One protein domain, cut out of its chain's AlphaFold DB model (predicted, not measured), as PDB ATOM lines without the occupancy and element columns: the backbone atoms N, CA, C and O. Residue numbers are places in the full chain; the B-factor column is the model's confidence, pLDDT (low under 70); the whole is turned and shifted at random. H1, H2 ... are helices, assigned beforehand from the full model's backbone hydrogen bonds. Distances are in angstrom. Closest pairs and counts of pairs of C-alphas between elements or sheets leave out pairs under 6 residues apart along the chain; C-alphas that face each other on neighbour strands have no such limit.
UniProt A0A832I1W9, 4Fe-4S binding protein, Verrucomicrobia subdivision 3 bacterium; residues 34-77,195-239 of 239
ATOM      1  N   PRO A  34      14.708   0.950  -0.764       74.12
ATOM      2  CA  PRO A  34      14.774   0.523   0.640       74.12
ATOM      3  C   PRO A  34      15.554  -0.792   0.802       74.12
ATOM      4  O   PRO A  34      16.192  -1.034   1.826       74.12
ATOM      5  N   TYR A  35      15.582  -1.614  -0.250       73.88
ATOM      6  CA  TYR A  35      16.387  -2.828  -0.304       73.88
ATOM      7  C   TYR A  35      17.896  -2.540  -0.315       73.88
ATOM      8  O   TYR A  35      18.667  -3.324   0.228       73.88
ATOM      9  N   GLY A  36      18.333  -1.397  -0.857       72.50
ATOM     10  CA  GLY A  36      19.739  -0.979  -0.829       72.50
ATOM     11  C   GLY A  36      20.242  -0.728   0.597       72.50
ATOM     12  O   GLY A  36      21.339  -1.152   0.955       72.50
ATOM     13  N   ALA A  37      19.412  -0.122   1.453       70.94
ATOM     14  CA  ALA A  37      19.727   0.055   2.870       70.94
ATOM     15  C   ALA A  37      19.818  -1.290   3.614       70.94
ATOM     16  O   ALA A  37      20.738  -1.499   4.406       70.94
ATOM     17  N   LEU A  38      18.912  -2.224   3.315       75.81
ATOM     18  CA  LEU A  38      18.929  -3.560   3.910       75.81
ATOM     19  C   LEU A  38      20.162  -4.369   3.469       75.81
ATOM     20  O   LEU A  38      20.850  -4.958   4.303       75.81
ATOM     21  N   LEU A  39      20.493  -4.340   2.175       73.06
ATOM     22  CA  LEU A  39      21.684  -4.985   1.620       73.06
ATOM     23  C   LEU A  39      22.978  -4.417   2.207       73.06
ATOM     24  O   LEU A  39      23.881  -5.191   2.500       73.06
ATOM     25  N   ASN A  40      23.064  -3.104   2.444       75.12
ATOM     26  CA  ASN A  40      24.221  -2.497   3.114       75.12
ATOM     27  C   ASN A  40      24.474  -3.121   4.497       75.12
ATOM     28  O   ASN A  40      25.622  -3.360   4.875       75.12
ATOM     29  N   ILE A  41      23.410  -3.390   5.258       74.38
ATOM     30  CA  ILE A  41      23.500  -4.005   6.590       74.38
ATOM     31  C   ILE A  41      23.915  -5.474   6.468       74.38
ATOM     32  O   ILE A  41      24.852  -5.905   7.140       74.38
ATOM     33  N   ILE A  42      23.262  -6.227   5.580       80.44
ATOM     34  CA  ILE A  42      23.543  -7.656   5.375       80.44
ATOM     35  C   ILE A  42      24.966  -7.860   4.840       80.44
ATOM     36  O   ILE A  42      25.691  -8.729   5.320       80.44
ATOM     37  N   SER A  43      25.409  -7.025   3.899       79.69
ATOM     38  CA  SER A  43      26.730  -7.139   3.280       79.69
ATOM     39  C   SER A  43      27.867  -6.917   4.283       79.69
ATOM     40  O   SER A  43      28.884  -7.611   4.242       79.69
ATOM     41  N   ARG A  44      27.678  -6.039   5.282       77.94
ATOM     42  CA  ARG A  44      28.637  -5.885   6.397       77.94
ATOM     43  C   ARG A  44      28.811  -7.174   7.208       77.94
ATOM     44  O   ARG A  44      29.905  -7.410   7.728       77.94
ATOM     45  N   PHE A  45      27.762  -7.993   7.297       79.69
ATOM     46  CA  PHE A  45      27.758  -9.273   8.006       79.69
ATOM     47  C   PHE A  45      28.136 -10.472   7.114       79.69
ATOM     48  O   PHE A  45      28.245 -11.592   7.609       79.69
ATOM     49  N   SER A  46      28.387 -10.260   5.817       79.00
ATOM     50  CA  SER A  46      28.789 -11.336   4.907       79.00
ATOM     51  C   SER A  46      30.092 -12.003   5.359       79.00
ATOM     52  O   SER A  46      31.079 -11.332   5.676       79.00
ATOM     53  N   TRP A  47      30.105 -13.339   5.353       75.00
ATOM     54  CA  TRP A  47      31.280 -14.152   5.685       75.00
ATOM     55  C   TRP A  47      32.311 -14.198   4.552       75.00
ATOM     56  O   TRP A  47      33.500 -14.357   4.812       75.00
ATOM     57  N   ARG A  48      31.881 -14.027   3.295       80.12
ATOM     58  CA  ARG A  48      32.768 -13.968   2.124       80.12
ATOM     59  C   ARG A  48      32.835 -12.532   1.628       80.12
ATOM     60  O   ARG A  48      31.918 -12.051   0.965       80.12
ATOM     61  N   LYS A  49      33.911 -11.842   1.998       83.56
ATOM     62  CA  LYS A  49      34.171 -10.450   1.621       83.56
ATOM     63  C   LYS A  49      35.160 -10.419   0.464       83.56
ATOM     64  O   LYS A  49      36.083 -11.227   0.420       83.56
ATOM     65  N   VAL A  50      34.958  -9.487  -0.460       85.38
ATOM     66  CA  VAL A  50      35.915  -9.227  -1.539       85.38
ATOM     67  C   VAL A  50      37.145  -8.562  -0.930       85.38
ATOM     68  O   VAL A  50      37.023  -7.517  -0.294       85.38
ATOM     69  N   THR A  51      38.315  -9.156  -1.126       83.44
ATOM     70  CA  THR A  51      39.597  -8.629  -0.646       83.44
ATOM     71  C   THR A  51      40.553  -8.471  -1.824       83.44
ATOM     72  O   THR A  51      40.735  -9.394  -2.617       83.44
ATOM     73  N   LEU A  52      41.157  -7.291  -1.978       82.12
ATOM     74  CA  LEU A  52      42.329  -7.156  -2.850       82.12
ATOM     75  C   LEU A  52      43.517  -7.814  -2.155       82.12
ATOM     76  O   LEU A  52      43.519  -7.850  -0.934       82.12
ATOM     77  N   THR A  53      44.494  -8.323  -2.910       77.31
ATOM     78  CA  THR A  53      45.730  -8.949  -2.403       77.31
ATOM     79  C   THR A  53      46.449  -8.018  -1.411       77.31
ATOM     80  O   THR A  53      47.190  -7.136  -1.857       77.31
ATOM     81  N   PRO A  54      46.253  -8.170  -0.081       69.00
ATOM     82  CA  PRO A  54      46.672  -7.150   0.883       69.00
ATOM     83  C   PRO A  54      48.189  -7.142   1.073       69.00
ATOM     84  O   PRO A  54      48.781  -6.099   1.311       69.00
ATOM     85  N   GLN A  55      48.814  -8.314   0.941       72.19
ATOM     86  CA  GLN A  55      50.236  -8.527   1.217       72.19
ATOM     87  C   GLN A  55      51.152  -7.876   0.174       72.19
ATOM     88  O   GLN A  55      52.264  -7.486   0.502       72.19
ATOM     89  N   ASP A  56      50.653  -7.698  -1.052       79.69
ATOM     90  CA  ASP A  56      51.421  -7.157  -2.173       79.69
ATOM     91  C   ASP A  56      50.984  -5.726  -2.533       79.69
ATOM     92  O   ASP A  56      51.236  -5.268  -3.639       79.69
ATOM     93  N   CYS A  57      50.254  -4.995  -1.687       85.69
ATOM     94  CA  CYS A  57      49.784  -3.661  -2.071       85.69
ATOM     95  C   CYS A  57      50.944  -2.645  -2.113       85.69
ATOM     96  O   CYS A  57      51.629  -2.447  -1.118       85.69
ATOM     97  N   VAL A  58      51.123  -1.960  -3.249       87.75
ATOM     98  CA  VAL A  58      52.150  -0.910  -3.451       87.75
ATOM     99  C   VAL A  58      51.573   0.515  -3.435       87.75
ATOM    100  O   VAL A  58      52.146   1.429  -4.016       87.75
ATOM    101  N   HIS A  59      50.380   0.698  -2.854       87.81
ATOM    102  CA  HIS A  59      49.694   1.998  -2.698       87.81
ATOM    103  C   HIS A  59      49.527   2.834  -3.985       87.81
ATOM    104  O   HIS A  59      49.397   4.050  -3.932       87.81
ATOM    105  N   CYS A  60      49.448   2.180  -5.147       89.00
ATOM    106  CA  CYS A  60      49.374   2.834  -6.461       89.00
ATOM    107  C   CYS A  60      48.031   3.511  -6.812       89.00
ATOM    108  O   CYS A  60      47.936   4.112  -7.875       89.00
ATOM    109  N   GLN A  61      46.982   3.379  -5.987       89.62
ATOM    110  CA  GLN A  61      45.638   3.969  -6.183       89.62
ATOM    111  C   GLN A  61      44.852   3.559  -7.451       89.62
ATOM    112  O   GLN A  61      43.672   3.886  -7.558       89.62
ATOM    113  N   LEU A  62      45.414   2.757  -8.367       90.62
ATOM    114  CA  LEU A  62      44.717   2.312  -9.591       90.62
ATOM    115  C   LEU A  62      43.364   1.638  -9.312       90.62
ATOM    116  O   LEU A  62      42.422   1.786 -10.086       90.62
ATOM    117  N   CYS A  63      43.264   0.887  -8.213       89.94
ATOM    118  CA  CYS A  63      42.033   0.195  -7.841       89.94
ATOM    119  C   CYS A  63      40.882   1.144  -7.474       89.94
ATOM    120  O   CYS A  63      39.729   0.790  -7.731       89.94
ATOM    121  N   ASP A  64      41.182   2.316  -6.913       90.62
ATOM    122  CA  ASP A  64      40.188   3.322  -6.539       90.62
ATOM    123  C   ASP A  64      39.662   4.052  -7.779       90.62
ATOM    124  O   ASP A  64      38.461   4.037  -8.049       90.62
ATOM    125  N   VAL A  65      40.574   4.521  -8.638       90.12
ATOM    126  CA  VAL A  65      40.236   5.167  -9.921       90.12
ATOM    127  C   VAL A  65      39.450   4.230 -10.846       90.12
ATOM    128  O   VAL A  65      38.528   4.653 -11.543       90.12
ATOM    129  N   ALA A  66      39.774   2.934 -10.848       90.06
ATOM    130  CA  ALA A  66      39.064   1.944 -11.653       90.06
ATOM    131  C   ALA A  66      37.672   1.581 -11.100       90.06
ATOM    132  O   ALA A  66      36.895   0.918 -11.800       90.06
ATOM    133  N   CYS A  67      37.348   1.944  -9.853       89.75
ATOM    134  CA  CYS A  67      36.101   1.556  -9.208       89.75
ATOM    135  C   CYS A  67      34.939   2.461  -9.655       89.75
ATOM    136  O   CYS A  67      34.845   3.603  -9.210       89.75
ATOM    137  N   PRO A  68      33.952   1.956 -10.422       84.88
ATOM    138  CA  PRO A  68      32.825   2.780 -10.873       84.88
ATOM    139  C   PRO A  68      31.879   3.189  -9.730       84.88
ATOM    140  O   PRO A  68      30.994   4.016  -9.925       84.88
ATOM    141  N   PHE A  69      32.027   2.579  -8.550       83.31
ATOM    142  CA  PHE A  69      31.169   2.804  -7.387       83.31
ATOM    143  C   PHE A  69      31.851   3.598  -6.266       83.31
ATOM    144  O   PHE A  69      31.192   3.852  -5.251       83.31
ATOM    145  N   GLY A  70      33.142   3.938  -6.412       87.06
ATOM    146  CA  GLY A  70      33.937   4.569  -5.349       87.06
ATOM    147  C   GLY A  70      33.890   3.766  -4.047       87.06
ATOM    148  O   GLY A  70      33.645   4.307  -2.974       87.06
ATOM    149  N   ALA A  71      33.968   2.438  -4.162       89.00
ATOM    150  CA  ALA A  71      33.806   1.523  -3.036       89.00
ATOM    151  C   ALA A  71      35.142   1.139  -2.386       89.00
ATOM    152  O   ALA A  71      35.140   0.351  -1.443       89.00
ATOM    153  N   ILE A  72      36.275   1.635  -2.889       89.81
ATOM    154  CA  ILE A  72      37.587   1.371  -2.302       89.81
ATOM    155  C   ILE A  72      37.816   2.374  -1.174       89.81
ATOM    156  O   ILE A  72      37.664   3.576  -1.350       89.81
ATOM    157  N   ALA A  73      38.141   1.869   0.009       88.50
ATOM    158  CA  ALA A  73      38.503   2.700   1.139       88.50
ATOM    159  C   ALA A  73      40.009   2.965   1.125       88.50
ATOM    160  O   ALA A  73      40.807   2.030   1.023       88.50
ATOM    161  N   GLU A  74      40.373   4.231   1.285       86.50
ATOM    162  CA  GLU A  74      41.758   4.665   1.419       86.50
ATOM    163  C   GLU A  74      42.404   4.132   2.713       86.50
ATOM    164  O   GLU A  74      41.708   3.922   3.723       86.50
ATOM    165  N   PRO A  75      43.734   3.918   2.703       84.81
ATOM    166  CA  PRO A  75      44.477   3.571   3.902       84.81
ATOM    167  C   PRO A  75      44.366   4.710   4.919       84.81
ATOM    168  O   PRO A  75      44.564   5.886   4.606       84.81
ATOM    169  N   ALA A  76      44.042   4.357   6.159       78.44
ATOM    170  CA  ALA A  76      44.013   5.329   7.235       78.44
ATOM    171  C   ALA A  76      45.466   5.647   7.607       78.44
ATOM    172  O   ALA A  76      46.159   4.794   8.154       78.44
ATOM    173  N   GLY A  77      45.933   6.860   7.297       76.19
ATOM    174  CA  GLY A  77      47.236   7.330   7.767       76.19
ATOM    175  C   GLY A  77      47.335   7.271   9.296       76.19
ATOM    176  O   GLY A  77      46.312   7.239   9.984       76.19
ATOM    177  N   HIS A 195      41.418   0.644  11.440       72.94
ATOM    178  CA  HIS A 195      42.773   0.690  10.897       72.94
ATOM    179  C   HIS A 195      42.766  -0.044   9.557       72.94
ATOM    180  O   HIS A 195      42.217  -1.145   9.462       72.94
ATOM    181  N   ARG A 196      43.287   0.605   8.519       79.75
ATOM    182  CA  ARG A 196      43.429   0.042   7.177       79.75
ATOM    183  C   ARG A 196      44.798   0.436   6.672       79.75
ATOM    184  O   ARG A 196      45.040   1.620   6.472       79.75
ATOM    185  N   ASP A 197      45.648  -0.558   6.473       79.56
ATOM    186  CA  ASP A 197      47.024  -0.351   6.011       79.56
ATOM    187  C   ASP A 197      47.105  -0.300   4.480       79.56
ATOM    188  O   ASP A 197      48.051   0.238   3.906       79.56
ATOM    189  N   VAL A 198      46.083  -0.834   3.807       86.06
ATOM    190  CA  VAL A 198      46.009  -0.981   2.353       86.06
ATOM    191  C   VAL A 198      44.640  -0.566   1.819       86.06
ATOM    192  O   VAL A 198      43.666  -0.455   2.566       86.06
ATOM    193  N   PHE A 199      44.572  -0.353   0.504       87.38
ATOM    194  CA  PHE A 199      43.323  -0.092  -0.204       87.38
ATOM    195  C   PHE A 199      42.431  -1.338  -0.187       87.38
ATOM    196  O   PHE A 199      42.734  -2.347  -0.826       87.38
ATOM    197  N   GLU A 200      41.314  -1.261   0.535       87.94
ATOM    198  CA  GLU A 200      40.366  -2.369   0.685       87.94
ATOM    199  C   GLU A 200      38.963  -1.974   0.218       87.94
ATOM    200  O   GLU A 200      38.505  -0.874   0.535       87.94
ATOM    201  N   PRO A 201      38.214  -2.866  -0.455       89.44
ATOM    202  CA  PRO A 201      36.816  -2.610  -0.777       89.44
ATOM    203  C   PRO A 201      35.970  -2.535   0.498       89.44
ATOM    204  O   PRO A 201      36.041  -3.412   1.362       89.44
ATOM    205  N   ASP A 202      35.109  -1.526   0.604       87.50
ATOM    206  CA  ASP A 202      34.067  -1.496   1.622       87.50
ATOM    207  C   ASP A 202      32.957  -2.487   1.234       87.50
ATOM    208  O   ASP A 202      32.303  -2.308   0.202       87.50
ATOM    209  N   PRO A 203      32.702  -3.538   2.036       83.69
ATOM    210  CA  PRO A 203      31.672  -4.520   1.721       83.69
ATOM    211  C   PRO A 203      30.270  -3.908   1.646       83.69
ATOM    212  O   PRO A 203      29.423  -4.462   0.956       83.69
ATOM    213  N   ALA A 204      29.997  -2.782   2.313       80.94
ATOM    214  CA  ALA A 204      28.687  -2.145   2.218       80.94
ATOM    215  C   ALA A 204      28.414  -1.635   0.792       80.94
ATOM    216  O   ALA A 204      27.355  -1.889   0.231       80.94
ATOM    217  N   THR A 205      29.388  -0.966   0.177       82.19
ATOM    218  CA  THR A 205      29.212  -0.292  -1.119       82.19
ATOM    219  C   THR A 205      29.739  -1.097  -2.308       82.19
ATOM    220  O   THR A 205      29.387  -0.800  -3.453       82.19
ATOM    221  N   CYS A 206      30.569  -2.113  -2.072       86.94
ATOM    222  CA  CYS A 206      31.147  -2.947  -3.117       86.94
ATOM    223  C   CYS A 206      30.125  -3.948  -3.679       86.94
ATOM    224  O   CYS A 206      29.638  -4.827  -2.975       86.94
ATOM    225  N   VAL A 207      29.870  -3.874  -4.990       83.88
ATOM    226  CA  VAL A 207      28.970  -4.792  -5.729       83.88
ATOM    227  C   VAL A 207      29.728  -5.997  -6.319       83.88
ATOM    228  O   VAL A 207      29.214  -6.710  -7.172       83.88
ATOM    229  N   ALA A 208      30.983  -6.220  -5.915       86.44
ATOM    230  CA  ALA A 208      31.808  -7.353  -6.352       86.44
ATOM    231  C   ALA A 208      31.948  -7.523  -7.885       86.44
ATOM    232  O   ALA A 208      32.111  -8.631  -8.382       86.44
ATOM    233  N   CYS A 209      31.941  -6.426  -8.655       87.62
ATOM    234  CA  CYS A 209      32.075  -6.477 -10.121       87.62
ATOM    235  C   CYS A 209      33.466  -6.911 -10.627       87.62
ATOM    236  O   CYS A 209      33.643  -7.132 -11.819       87.62
ATOM    237  N   GLY A 210      34.471  -6.972  -9.747       88.50
ATOM    238  CA  GLY A 210      35.821  -7.443 -10.067       88.50
ATOM    239  C   GLY A 210      36.701  -6.486 -10.885       88.50
ATOM    240  O   GLY A 210      37.858  -6.806 -11.138       88.50
ATOM    241  N   ARG A 211      36.218  -5.291 -11.253       89.94
ATOM    242  CA  ARG A 211      36.980  -4.327 -12.075       89.94
ATOM    243  C   ARG A 211      38.278  -3.831 -11.424       89.94
ATOM    244  O   ARG A 211      39.225  -3.488 -12.122       89.94
ATOM    245  N   CYS A 212      38.346  -3.838 -10.096       90.69
ATOM    246  CA  CYS A 212      39.565  -3.524  -9.356       90.69
ATOM    247  C   CYS A 212      40.681  -4.567  -9.566       90.69
ATOM    248  O   CYS A 212      41.847  -4.189  -9.606       90.69
ATOM    249  N   TYR A 213      40.351  -5.851  -9.763       89.56
ATOM    250  CA  TYR A 213      41.343  -6.905 -10.018       89.56
ATOM    251  C   TYR A 213      41.969  -6.783 -11.405       89.56
ATOM    252  O   TYR A 213      43.167  -6.994 -11.554       89.56
ATOM    253  N   THR A 214      41.192  -6.377 -12.414       89.06
ATOM    254  CA  THR A 214      41.707  -6.234 -13.785       89.06
ATOM    255  C   THR A 214      42.697  -5.082 -13.939       89.06
ATOM    256  O   THR A 214      43.507  -5.110 -14.858       89.06
ATOM    257  N   HIS A 215      42.656  -4.093 -13.042       90.56
ATOM    258  CA  HIS A 215      43.572  -2.948 -13.032       90.56
ATOM    259  C   HIS A 215      44.684  -3.087 -11.981       90.56
ATOM    260  O   HIS A 215      45.589  -2.259 -11.935       90.56
ATOM    261  N   CYS A 216      44.638  -4.117 -11.130       90.94
ATOM    262  CA  CYS A 216      45.658  -4.342 -10.113       90.94
ATOM    263  C   CYS A 216      46.913  -4.971 -10.752       90.94
ATOM    264  O   CYS A 216      46.837  -6.102 -11.241       90.94
ATOM    265  N   PRO A 217      48.087  -4.307 -10.723       89.88
ATOM    266  CA  PRO A 217      49.298  -4.832 -11.357       89.88
ATOM    267  C   PRO A 217      49.759  -6.151 -10.727       89.88
ATOM    268  O   PRO A 217      50.161  -7.069 -11.442       89.88
ATOM    269  N   ASN A 218      49.640  -6.284  -9.406       89.94
ATOM    270  CA  ASN A 218      50.059  -7.493  -8.696       89.94
ATOM    271  C   ASN A 218      49.132  -8.675  -8.967       89.94
ATOM    272  O   ASN A 218      49.613  -9.796  -9.110       89.94
ATOM    273  N   GLU A 219      47.837  -8.425  -9.168       88.88
ATOM    274  CA  GLU A 219      46.910  -9.474  -9.591       88.88
ATOM    275  C   GLU A 219      47.224  -9.949 -11.018       88.88
ATOM    276  O   GLU A 219      47.272 -11.149 -11.278       88.88
ATOM    277  N   ILE A 220      47.550  -9.033 -11.937       88.44
ATOM    278  CA  ILE A 220      47.979  -9.395 -13.299       88.44
ATOM    279  C   ILE A 220      49.270 -10.230 -13.262       88.44
ATOM    280  O   ILE A 220      49.387 -11.227 -13.982       88.44
ATOM    281  N   ILE A 221      50.248  -9.851 -12.433       89.25
ATOM    282  CA  ILE A 221      51.500 -10.606 -12.263       89.25
ATOM    283  C   ILE A 221      51.215 -11.993 -11.686       89.25
ATOM    284  O   ILE A 221      51.751 -12.980 -12.196       89.25
ATOM    285  N   ARG A 222      50.361 -12.088 -10.664       88.38
ATOM    286  CA  ARG A 222      49.953 -13.356 -10.059       88.38
ATOM    287  C   ARG A 222      49.303 -14.282 -11.086       88.38
ATOM    288  O   ARG A 222      49.754 -15.415 -11.232       88.38
ATOM    289  N   LEU A 223      48.332 -13.792 -11.858       88.50
ATOM    290  CA  LEU A 223      47.671 -14.572 -12.911       88.50
ATOM    291  C   LEU A 223      48.671 -15.059 -13.969       88.50
ATOM    292  O   LEU A 223      48.634 -16.224 -14.364       88.50
ATOM    293  N   LYS A 224      49.624 -14.210 -14.381       89.88
ATOM    294  CA  LYS A 224      50.704 -14.613 -15.300       89.88
ATOM    295  C   LYS A 224      51.609 -15.693 -14.697       89.88
ATOM    296  O   LYS A 224      52.006 -16.610 -15.414       89.88
ATOM    297  N   ARG A 225      51.948 -15.606 -13.404       88.88
ATOM    298  CA  ARG A 225      52.735 -16.638 -12.698       88.88
ATOM    299  C   ARG A 225      51.980 -17.964 -12.640       88.88
ATOM    300  O   ARG A 225      52.565 -18.993 -12.959       88.88
ATOM    301  N   GLU A 226      50.691 -17.938 -12.314       88.94
ATOM    302  CA  GLU A 226      49.840 -19.134 -12.279       88.94
ATOM    303  C   GLU A 226      49.696 -19.777 -13.670       88.94
ATOM    304  O   GLU A 226      49.800 -20.996 -13.802       88.94
ATOM    305  N   GLN A 227      49.531 -18.974 -14.726       89.50
ATOM    306  CA  GLN A 227      49.497 -19.465 -16.108       89.50
ATOM    307  C   GLN A 227      50.823 -20.111 -16.525       89.50
ATOM    308  O   GLN A 227      50.816 -21.199 -17.098       89.50
ATOM    309  N   ARG A 228      51.960 -19.482 -16.195       88.44
ATOM    310  CA  ARG A 228      53.292 -20.061 -16.440       88.44
ATOM    311  C   ARG A 228      53.482 -21.372 -15.684       88.44
ATOM    312  O   ARG A 228      53.930 -22.340 -16.283       88.44
ATOM    313  N   ALA A 229      53.096 -21.429 -14.410       86.38
ATOM    314  CA  ALA A 229      53.196 -22.643 -13.601       86.38
ATOM    315  C   ALA A 229      52.356 -23.799 -14.169       86.38
ATOM    316  O   ALA A 229      52.812 -24.935 -14.170       86.38
ATOM    317  N   ARG A 230      51.161 -23.513 -14.704       84.62
ATOM    318  CA  ARG A 230      50.323 -24.518 -15.385       84.62
ATOM    319  C   ARG A 230      50.889 -24.966 -16.733       84.62
ATOM    320  O   ARG A 230      50.654 -26.100 -17.131       84.62
ATOM    321  N   ALA A 231      51.598 -24.084 -17.435       79.44
ATOM    322  CA  ALA A 231      52.201 -24.378 -18.733       79.44
ATOM    323  C   ALA A 231      53.497 -25.202 -18.630       79.44
ATOM    324  O   ALA A 231      53.892 -25.828 -19.610       79.44
ATOM    325  N   ILE A 232      54.158 -25.223 -17.465       73.12
ATOM    326  CA  ILE A 232      55.345 -26.053 -17.230       73.12
ATOM    327  C   ILE A 232      54.880 -27.484 -16.912       73.12
ATOM    328  O   ILE A 232      54.270 -27.707 -15.864       73.12
ATOM    329  N   PRO A 233      55.154 -28.484 -17.771       65.69
ATOM    330  CA  PRO A 233      54.812 -29.863 -17.457       65.69
ATOM    331  C   PRO A 233      55.610 -30.325 -16.228       65.69
ATOM    332  O   PRO A 233      56.836 -30.219 -16.196       65.69
ATOM    333  N   LEU A 234      54.914 -30.911 -15.246       63.06
ATOM    334  CA  LEU A 234      55.447 -31.462 -13.983       63.06
ATOM    335  C   LEU A 234      56.647 -32.426 -14.137       63.06
ATOM    336  O   LEU A 234      57.289 -32.761 -13.145       63.06
ATOM    337  N   LYS A 235      56.973 -32.864 -15.360       56.97
ATOM    338  CA  LYS A 235      58.152 -33.687 -15.669       56.97
ATOM    339  C   LYS A 235      59.488 -32.929 -15.605       56.97
ATOM    340  O   LYS A 235      60.510 -33.584 -15.478       56.97
ATOM    341  N   LEU A 236      59.501 -31.593 -15.671       57.69
ATOM    342  CA  LEU A 236      60.743 -30.794 -15.657       57.69
ATOM    343  C   LEU A 236      61.194 -30.334 -14.260       57.69
ATOM    344  O   LEU A 236      62.305 -29.846 -14.119       57.69
ATOM    345  N   VAL A 237      60.356 -30.481 -13.229       59.31
ATOM    346  CA  VAL A 237      60.651 -30.014 -11.855       59.31
ATOM    347  C   VAL A 237      61.222 -31.143 -10.975       59.31
ATOM    348  O   VAL A 237      61.552 -30.923  -9.816       59.31
ATOM    349  N   LYS A 238      61.320 -32.369 -11.506       55.38
ATOM    350  CA  LYS A 238      61.658 -33.580 -10.742       55.38
ATOM    351  C   LYS A 238      63.045 -34.178 -11.031       55.38
ATOM    352  O   LYS A 238      63.276 -35.303 -10.597       55.38
ATOM    353  N   ASN A 239      63.926 -33.446 -11.717       46.53
ATOM    354  CA  ASN A 239      65.342 -33.800 -11.881       46.53
ATOM    355  C   ASN A 239      66.222 -32.794 -11.146       46.53
ATOM    356  O   ASN A 239      65.981 -31.582 -11.348       46.53
TER     357      ASN A 239
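Overview. This is residues 34 to 77 and 195 to 239 of the 239 residues of the protein "4Fe-4S binding protein" of Verrucomicrobia subdivision 3 bacterium (UniProt A0A832I1W9). The model has little regular structure: a body of loops holds two short touching helices, H2 and H3, with H1 at one end, and an arm, residues 223 to 239, of which 223 to 231 belong to H4, sticks out at the other. The 89 printed residues include four named helices, H1 to H4 in order, with 35 residues, and no named strand: all helix. It is loose, radius of gyration of the C-alphas 16.8 A, spanning 61 by 28 by 23 A.

Arrangement. H1, residues 34 to 44, is apart from H2, residues 62 to 65. H2 touches H3, residues 211 to 215; the closest C-alphas, of Cys 63 and Cys 212, are 4.7 A apart. H3 and H4, residues 217 to 231, only just touch, with 3 pairs of C-alphas within 8 A, only at the corner by their tight link; H4 does so with residues 219 to 220 alone, and the closest C-alphas, of Tyr 213 and Glu 219, are 6.1 A apart. In H1 and H4 every O i to N i+4 pair is within hydrogen-bond range; H3 has 0 of 1, and 0 of 2 for O i to N i+3; H2 is too short.

Along the chain. H1 runs 16.3 A from C-alpha 34 at (14.774, 0.523, 0.640). H4 runs 21.1 A to C-alpha 231 at (52.201, -24.378, -18.733).

Size, cuts and confidence. Residues 78 to 194 are not printed; C-alphas 77 and 195 are 8.6 A apart. The link H1 to H2 is long. pLDDT is under 70 at residues 54 and 233 to 239.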